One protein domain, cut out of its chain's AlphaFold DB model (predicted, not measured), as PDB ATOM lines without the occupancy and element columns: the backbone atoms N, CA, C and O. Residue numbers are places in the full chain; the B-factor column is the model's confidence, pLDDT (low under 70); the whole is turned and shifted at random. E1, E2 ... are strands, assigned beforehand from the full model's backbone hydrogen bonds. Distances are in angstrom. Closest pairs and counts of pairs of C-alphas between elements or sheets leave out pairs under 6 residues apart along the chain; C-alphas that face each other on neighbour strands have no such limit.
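This is residues 247 to 300 of the 300 residues of a protein of Rotaria sordida (UniProt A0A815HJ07). A narrow sheet of three antiparallel strands, the long hairpin E2 and E3 with E1 along E3, has a long loop, residues 259 to 280, folded back over one face. The printed part has 54 residues, no named helix and strands E1, E2, E3 along the chain; the sheet's order is E1, E3, E2. The class is all strand, with 23 residues in named elements, under half. It is compact, radius of gyration of the C-alphas 10.3 A, yet elongated, 35 by 18 by 13 A.

E2, residues 281 to 289, is 24.5 A long. E3, residues 292 to 299, spans 23.1 A and ends at C-alpha 299 (252.781, 180.476, 193.773). E1, residues 253 to 258, spans 15.0 A from C-alpha 253 (248.244, 180.004, 198.282).

E3 is the inner strand. It is antiparallel to E2 at 158 degrees, with N 286 and O 294 2.7 A apart, and to E1 at 165 degrees, with N 295 and O 257 2.8 A apart.

The farthest C-alphas, Pro 247 and Pro 290, are 36.0 A apart. The printed part has no cut. The link E1 to E2 is long. Residues 247 to 252, 254, 263 to 268, 286 to 292 and 300 are under pLDDT 70.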
ATOM      1  N   PRO A 247     244.756 186.005 187.282       57.09
ATOM      2  CA  PRO A 247     246.186 185.728 187.189       57.09
ATOM      3  C   PRO A 247     246.795 185.604 188.590       57.09
ATOM      4  O   PRO A 247     246.777 186.553 189.377       57.09
ATOM      5  N   ASP A 248     247.328 184.423 188.890       59.81
ATOM      6  CA  ASP A 248     247.955 184.128 190.173       59.81
ATOM      7  C   ASP A 248     249.251 184.916 190.349       59.81
ATOM      8  O   ASP A 248     250.198 184.771 189.570       59.81
ATOM      9  N   LEU A 249     249.312 185.729 191.401       59.88
ATOM     10  CA  LEU A 249     250.524 186.455 191.770       59.88
ATOM     11  C   LEU A 249     251.411 185.607 192.700       59.88
ATOM     12  O   LEU A 249     250.879 184.798 193.468       59.88
ATOM     13  N   PRO A 250     252.742 185.812 192.702       60.00
ATOM     14  CA  PRO A 250     253.647 185.178 193.661       60.00
ATOM     15  C   PRO A 250     253.173 185.345 195.113       60.00
ATOM     16  O   PRO A 250     252.757 186.428 195.526       60.00
ATOM     17  N   GLY A 251     253.225 184.266 195.895       59.84
ATOM     18  CA  GLY A 251     252.724 184.214 197.274       59.84
ATOM     19  C   GLY A 251     251.232 183.891 197.413       59.84
ATOM     20  O   GLY A 251     250.748 183.770 198.540       59.84
ATOM     21  N   THR A 252     250.508 183.711 196.306       68.00
ATOM     22  CA  THR A 252     249.141 183.172 196.328       68.00
ATOM     23  C   THR A 252     249.188 181.733 196.837       68.00
ATOM     24  O   THR A 252     249.937 180.924 196.292       68.00
ATOM     25  N   LEU A 253     248.424 181.400 197.880       74.50
ATOM     26  CA  LEU A 253     248.244 180.004 198.282       74.50
ATOM     27  C   LEU A 253     247.090 179.386 197.487       74.50
ATOM     28  O   LEU A 253     246.143 180.064 197.101       74.50
ATOM     29  N   CYS A 254     247.146 178.094 197.250       66.31
ATOM     30  CA  CYS A 254     246.001 177.342 196.780       66.31
ATOM     31  C   CYS A 254     246.073 175.988 197.483       66.31
ATOM     32  O   CYS A 254     247.090 175.306 197.451       66.31
ATOM     33  N   GLY A 255     245.032 175.616 198.214       70.81
ATOM     34  CA  GLY A 255     244.990 174.356 198.953       70.81
ATOM     35  C   GLY A 255     245.898 174.270 200.188       70.81
ATOM     36  O   GLY A 255     246.985 174.842 200.271       70.81
ATOM     37  N   ILE A 256     245.428 173.504 201.165       79.25
ATOM     38  CA  ILE A 256     246.158 173.120 202.370       79.25
ATOM     39  C   ILE A 256     245.634 171.754 202.806       79.25
ATOM     40  O   ILE A 256     244.434 171.582 202.982       79.25
ATOM     41  N   GLN A 257     246.508 170.769 202.951       75.94
ATOM     42  CA  GLN A 257     246.128 169.408 203.328       75.94
ATOM     43  C   GLN A 257     247.147 168.822 204.287       75.94
ATOM     44  O   GLN A 257     248.317 169.214 204.288       75.94
ATOM     45  N   TRP A 258     246.712 167.875 205.109       74.38
ATOM     46  CA  TRP A 258     247.642 167.082 205.901       74.38
ATOM     47  C   TRP A 258     248.580 166.309 204.973       74.38
ATOM     48  O   TRP A 258     248.179 165.777 203.939       74.38
ATOM     49  N   ALA A 259     249.862 166.287 205.317       81.19
ATOM     50  CA  ALA A 259     250.855 165.573 204.540       81.19
ATOM     51  C   ALA A 259     250.507 164.090 204.489       81.19
ATOM     52  O   ALA A 259     250.118 163.496 205.492       81.19
ATOM     53  N   GLN A 260     250.686 163.514 203.306       83.31
ATOM     54  CA  GLN A 260     250.340 162.138 202.969       83.31
ATOM     55  C   GLN A 260     248.837 161.823 203.042       83.31
ATOM     56  O   GLN A 260     248.465 160.657 202.956       83.31
ATOM     57  N   THR A 261     247.961 162.830 203.142       77.56
ATOM     58  CA  THR A 261     246.507 162.634 203.078       77.56
ATOM     59  C   THR A 261     245.859 163.575 202.059       77.56
ATOM     60  O   THR A 261     246.494 164.479 201.512       77.56
ATOM     61  N   THR A 262     244.582 163.337 201.763       78.88
ATOM     62  CA  THR A 262     243.723 164.251 200.991       78.88
ATOM     63  C   THR A 262     242.813 165.075 201.906       78.88
ATOM     64  O   THR A 262     241.861 165.698 201.438       78.88
ATOM     65  N   ASP A 263     243.082 165.069 203.214       69.31
ATOM     66  CA  ASP A 263     242.274 165.765 204.208       69.31
ATOM     67  C   ASP A 263     242.626 167.247 204.203       69.31
ATOM     68  O   ASP A 263     243.689 167.670 204.666       69.31
ATOM     69  N   GLY A 264     241.701 168.035 203.667       64.62
ATOM     70  CA  GLY A 264     241.819 169.477 203.523       64.62
ATOM     71  C   GLY A 264     241.509 169.933 202.097       64.62
ATOM     72  O   GLY A 264     241.369 169.115 201.182       64.62
ATOM     73  N   PRO A 265     241.361 171.245 201.885       61.09
ATOM     74  CA  PRO A 265     241.061 171.791 200.571       61.09
ATOM     75  C   PRO A 265     242.183 171.508 199.569       61.09
ATOM     76  O   PRO A 265     243.345 171.869 199.781       61.09
ATOM     77  N   ALA A 266     241.805 170.907 198.443       67.62
ATOM     78  CA  ALA A 266     242.665 170.771 197.280       67.62
ATOM     79  C   ALA A 266     242.863 172.126 196.574       67.62
ATOM     80  O   ALA A 266     242.067 173.058 196.699       67.62
ATOM     81  N   CYS A 267     243.939 172.215 195.808       69.44
ATOM     82  CA  CYS A 267     244.281 173.327 194.942       69.44
ATOM     83  C   CYS A 267     243.850 172.989 193.502       69.44
ATOM     84  O   CYS A 267     244.626 172.387 192.778       69.44
ATOM     85  N   ASP A 268     242.616 173.313 193.090       68.81
ATOM     86  CA  ASP A 268     242.097 173.008 191.732       68.81
ATOM     87  C   ASP A 268     242.273 171.528 191.327       68.81
ATOM     88  O   ASP A 268     242.813 171.180 190.281       68.81
ATOM     89  N   GLY A 269     241.906 170.626 192.241       71.38
ATOM     90  CA  GLY A 269     242.083 169.180 192.069       71.38
ATOM     91  C   GLY A 269     243.491 168.655 192.376       71.38
ATOM     92  O   GLY A 269     243.666 167.443 192.495       71.38
ATOM     93  N   TYR A 270     244.484 169.526 192.582       79.88
ATOM     94  CA  TYR A 270     245.816 169.138 193.049       79.88
ATOM     95  C   TYR A 270     245.837 169.009 194.574       79.88
ATOM     96  O   TYR A 270     245.342 169.873 195.298       79.88
ATOM     97  N   ASN A 271     246.415 167.917 195.069       83.25
ATOM     98  CA  ASN A 271     246.440 167.584 196.490       83.25
ATOM     99  C   ASN A 271     247.795 167.957 197.109       83.25
ATOM    100  O   ASN A 271     248.737 167.159 196.999       83.25
ATOM    101  N   PRO A 272     247.933 169.123 197.775       82.25
ATOM    102  CA  PRO A 272     249.195 169.497 198.399       82.25
ATOM    103  C   PRO A 272     249.665 168.458 199.418       82.25
ATOM    104  O   PRO A 272     250.867 168.223 199.512       82.25
ATOM    105  N   GLY A 273     248.756 167.774 200.120       81.56
ATOM    106  CA  GLY A 273     249.087 166.716 201.083       81.56
ATOM    107  C   GLY A 273     249.902 165.590 200.449       81.56
ATOM    108  O   GLY A 273     250.851 165.084 201.043       81.56
ATOM    109  N   LEU A 274     249.637 165.301 199.175       88.38
ATOM    110  CA  LEU A 274     250.375 164.342 198.349       88.38
ATOM    111  C   LEU A 274     251.559 164.970 197.596       88.38
ATOM    112  O   LEU A 274     252.142 164.349 196.716       88.38
ATOM    113  N   SER A 275     251.936 166.197 197.951       88.12
ATOM    114  CA  SER A 275     252.968 166.999 197.285       88.12
ATOM    115  C   SER A 275     252.656 167.299 195.815       88.12
ATOM    116  O   SER A 275     253.562 167.476 195.002       88.12
ATOM    117  N   HIS A 276     251.371 167.381 195.467       89.94
ATOM    118  CA  HIS A 276     250.925 167.760 194.134       89.94
ATOM    119  C   HIS A 276     250.409 169.195 194.150       89.94
ATOM    120  O   HIS A 276     249.428 169.502 194.826       89.94
ATOM    121  N   CYS A 277     251.063 170.056 193.371       84.06
ATOM    122  CA  CYS A 277     250.656 171.435 193.137       84.06
ATOM    123  C   CYS A 277     250.525 171.711 191.635       84.06
ATOM    124  O   CYS A 277     251.224 171.071 190.845       84.06
ATOM    125  N   PRO A 278     249.669 172.662 191.226       79.00
ATOM    126  CA  PRO A 278     249.571 173.070 189.834       79.00
ATOM    127  C   PRO A 278     250.865 173.716 189.337       79.00
ATOM    128  O   PRO A 278     251.718 174.161 190.109       79.00
ATOM    129  N   SER A 279     250.980 173.846 188.017       77.31
ATOM    130  CA  SER A 279     252.135 174.486 187.388       77.31
ATOM    131  C   SER A 279     252.368 175.922 187.894       77.31
ATOM    132  O   SER A 279     251.459 176.756 187.981       77.31
ATOM    133  N   GLY A 280     253.621 176.221 188.243       71.00
ATOM    134  CA  GLY A 280     254.038 177.502 188.823       71.00
ATOM    135  C   GLY A 280     253.757 177.658 190.323       71.00
ATOM    136  O   GLY A 280     254.033 178.725 190.868       71.00
ATOM    137  N   TYR A 281     253.234 176.628 190.991       77.31
ATOM    138  CA  TYR A 281     253.130 176.559 192.446       77.31
ATOM    139  C   TYR A 281     254.142 175.565 193.017       77.31
ATOM    140  O   TYR A 281     254.398 174.512 192.438       77.31
ATOM    141  N   ALA A 282     254.692 175.883 194.184       81.19
ATOM    142  CA  ALA A 282     255.549 174.997 194.953       81.19
ATOM    143  C   ALA A 282     254.820 174.468 196.187       81.19
ATOM    144  O   ALA A 282     254.149 175.224 196.894       81.19
ATOM    145  N   VAL A 283     255.022 173.183 196.480       84.56
ATOM    146  CA  VAL A 283     254.619 172.589 197.756       84.56
ATOM    147  C   VAL A 283     255.464 173.216 198.860       84.56
ATOM    148  O   VAL A 283     256.691 173.251 198.782       84.56
ATOM    149  N   GLN A 284     254.807 173.708 199.899       82.19
ATOM    150  CA  GLN A 284     255.437 174.134 201.136       82.19
ATOM    151  C   GLN A 284     255.009 173.173 202.239       82.19
ATOM    152  O   GLN A 284     253.832 173.112 202.588       82.19
ATOM    153  N   SER A 285     255.972 172.426 202.778       76.44
ATOM    154  CA  SER A 285     255.749 171.513 203.898       76.44
ATOM    155  C   SER A 285     255.976 172.236 205.220       76.44
ATOM    156  O   SER A 285     257.050 172.781 205.477       76.44
ATOM    157  N   TRP A 286     254.956 172.260 206.065       69.81
ATOM    158  CA  TRP A 286     254.952 172.903 207.371       69.81
ATOM    159  C   TRP A 286     254.859 171.825 208.449       69.81
ATOM    160  O   TRP A 286     253.873 171.098 208.537       69.81
ATOM    161  N   MET A 287     255.910 171.690 209.256       57.75
ATOM    162  CA  MET A 287     255.998 170.677 210.309       57.75
ATOM    163  C   MET A 287     255.219 171.119 211.555       57.75
ATOM    164  O   MET A 287     255.478 172.195 212.088       57.75
ATOM    165  N   LEU A 288     254.267 170.291 211.998       46.16
ATOM    166  CA  LEU A 288     253.496 170.465 213.235       46.16
ATOM    167  C   LEU A 288     254.138 169.693 214.396       46.16
ATOM    168  O   LEU A 288     254.284 170.224 215.484       46.16
ATOM    169  N   GLU A 289     254.545 168.447 214.150       50.81
ATOM    170  CA  GLU A 289     255.216 167.520 215.077       50.81
ATOM    171  C   GLU A 289     256.171 166.636 214.244       50.81
ATOM    172  O   GLU A 289     256.044 166.637 213.014       50.81
ATOM    173  N   PRO A 290     257.074 165.827 214.840       58.03
ATOM    174  CA  PRO A 290     257.950 164.919 214.082       58.03
ATOM    175  C   PRO A 290     257.216 163.965 213.122       58.03
ATOM    176  O   PRO A 290     257.849 163.399 212.238       58.03
ATOM    177  N   ALA A 291     255.900 163.787 213.294       56.50
ATOM    178  CA  ALA A 291     255.062 162.890 212.499       56.50
ATOM    179  C   ALA A 291     253.826 163.560 211.867       56.50
ATOM    180  O   ALA A 291     252.992 162.876 211.279       56.50
ATOM    181  N   LYS A 292     253.660 164.882 211.998       59.84
ATOM    182  CA  LYS A 292     252.496 165.598 211.459       59.84
ATOM    183  C   LYS A 292     252.970 166.802 210.671       59.84
ATOM    184  O   LYS A 292     253.585 167.705 211.236       59.84
ATOM    185  N   HIS A 293     252.647 166.847 209.385       75.69
ATOM    186  CA  HIS A 293     252.943 167.997 208.537       75.69
ATOM    187  C   HIS A 293     251.668 168.448 207.828       75.69
ATOM    188  O   HIS A 293     250.794 167.635 207.543       75.69
ATOM    189  N   PHE A 294     251.571 169.738 207.540       76.31
ATOM    190  CA  PHE A 294     250.657 170.263 206.536       76.31
ATOM    191  C   PHE A 294     251.453 170.581 205.288       76.31
ATOM    192  O   PHE A 294     252.557 171.113 205.372       76.31
ATOM    193  N   HIS A 295     250.890 170.293 204.133       81.62
ATOM    194  CA  HIS A 295     251.391 170.788 202.870       81.62
ATOM    195  C   HIS A 295     250.409 171.811 202.317       81.62
ATOM    196  O   HIS A 295     249.193 171.655 202.436       81.62
ATOM    197  N   LEU A 296     250.936 172.838 201.671       85.56
ATOM    198  CA  LEU A 296     250.149 173.802 200.912       85.56
ATOM    199  C   LEU A 296     250.846 174.119 199.598       85.56
ATOM    200  O   LEU A 296     252.064 173.970 199.506       85.56
ATOM    201  N   CYS A 297     250.103 174.571 198.595       76.69
ATOM    202  CA  CYS A 297     250.708 175.068 197.365       76.69
ATOM    203  C   CYS A 297     250.816 176.588 197.434       76.69
ATOM    204  O   CYS A 297     249.838 177.265 197.736       76.69
ATOM    205  N   ALA A 298     251.998 177.128 197.144       77.75
ATOM    206  CA  ALA A 298     252.249 178.565 197.076       77.75
ATOM    207  C   ALA A 298     252.828 178.940 195.707       77.75
ATOM    208  O   ALA A 298     253.776 178.304 195.250       77.75
ATOM    209  N   LYS A 299     252.274 179.964 195.051       72.62
ATOM    210  CA  LYS A 299     252.781 180.476 193.773       72.62
ATOM    211  C   LYS A 299     254.179 181.058 193.983       72.62
ATOM    212  O   LYS A 299     254.359 181.863 194.901       72.62
ATOM    213  N   LEU A 300     255.143 180.638 193.164       65.25
ATOM    214  CA  LEU A 300     256.509 181.174 193.180       65.25
ATOM    215  C   LEU A 300     256.615 182.510 192.443       65.25
ATOM    216  O   LEU A 300     255.870 182.704 191.457       65.25
TER     217      LEU A 300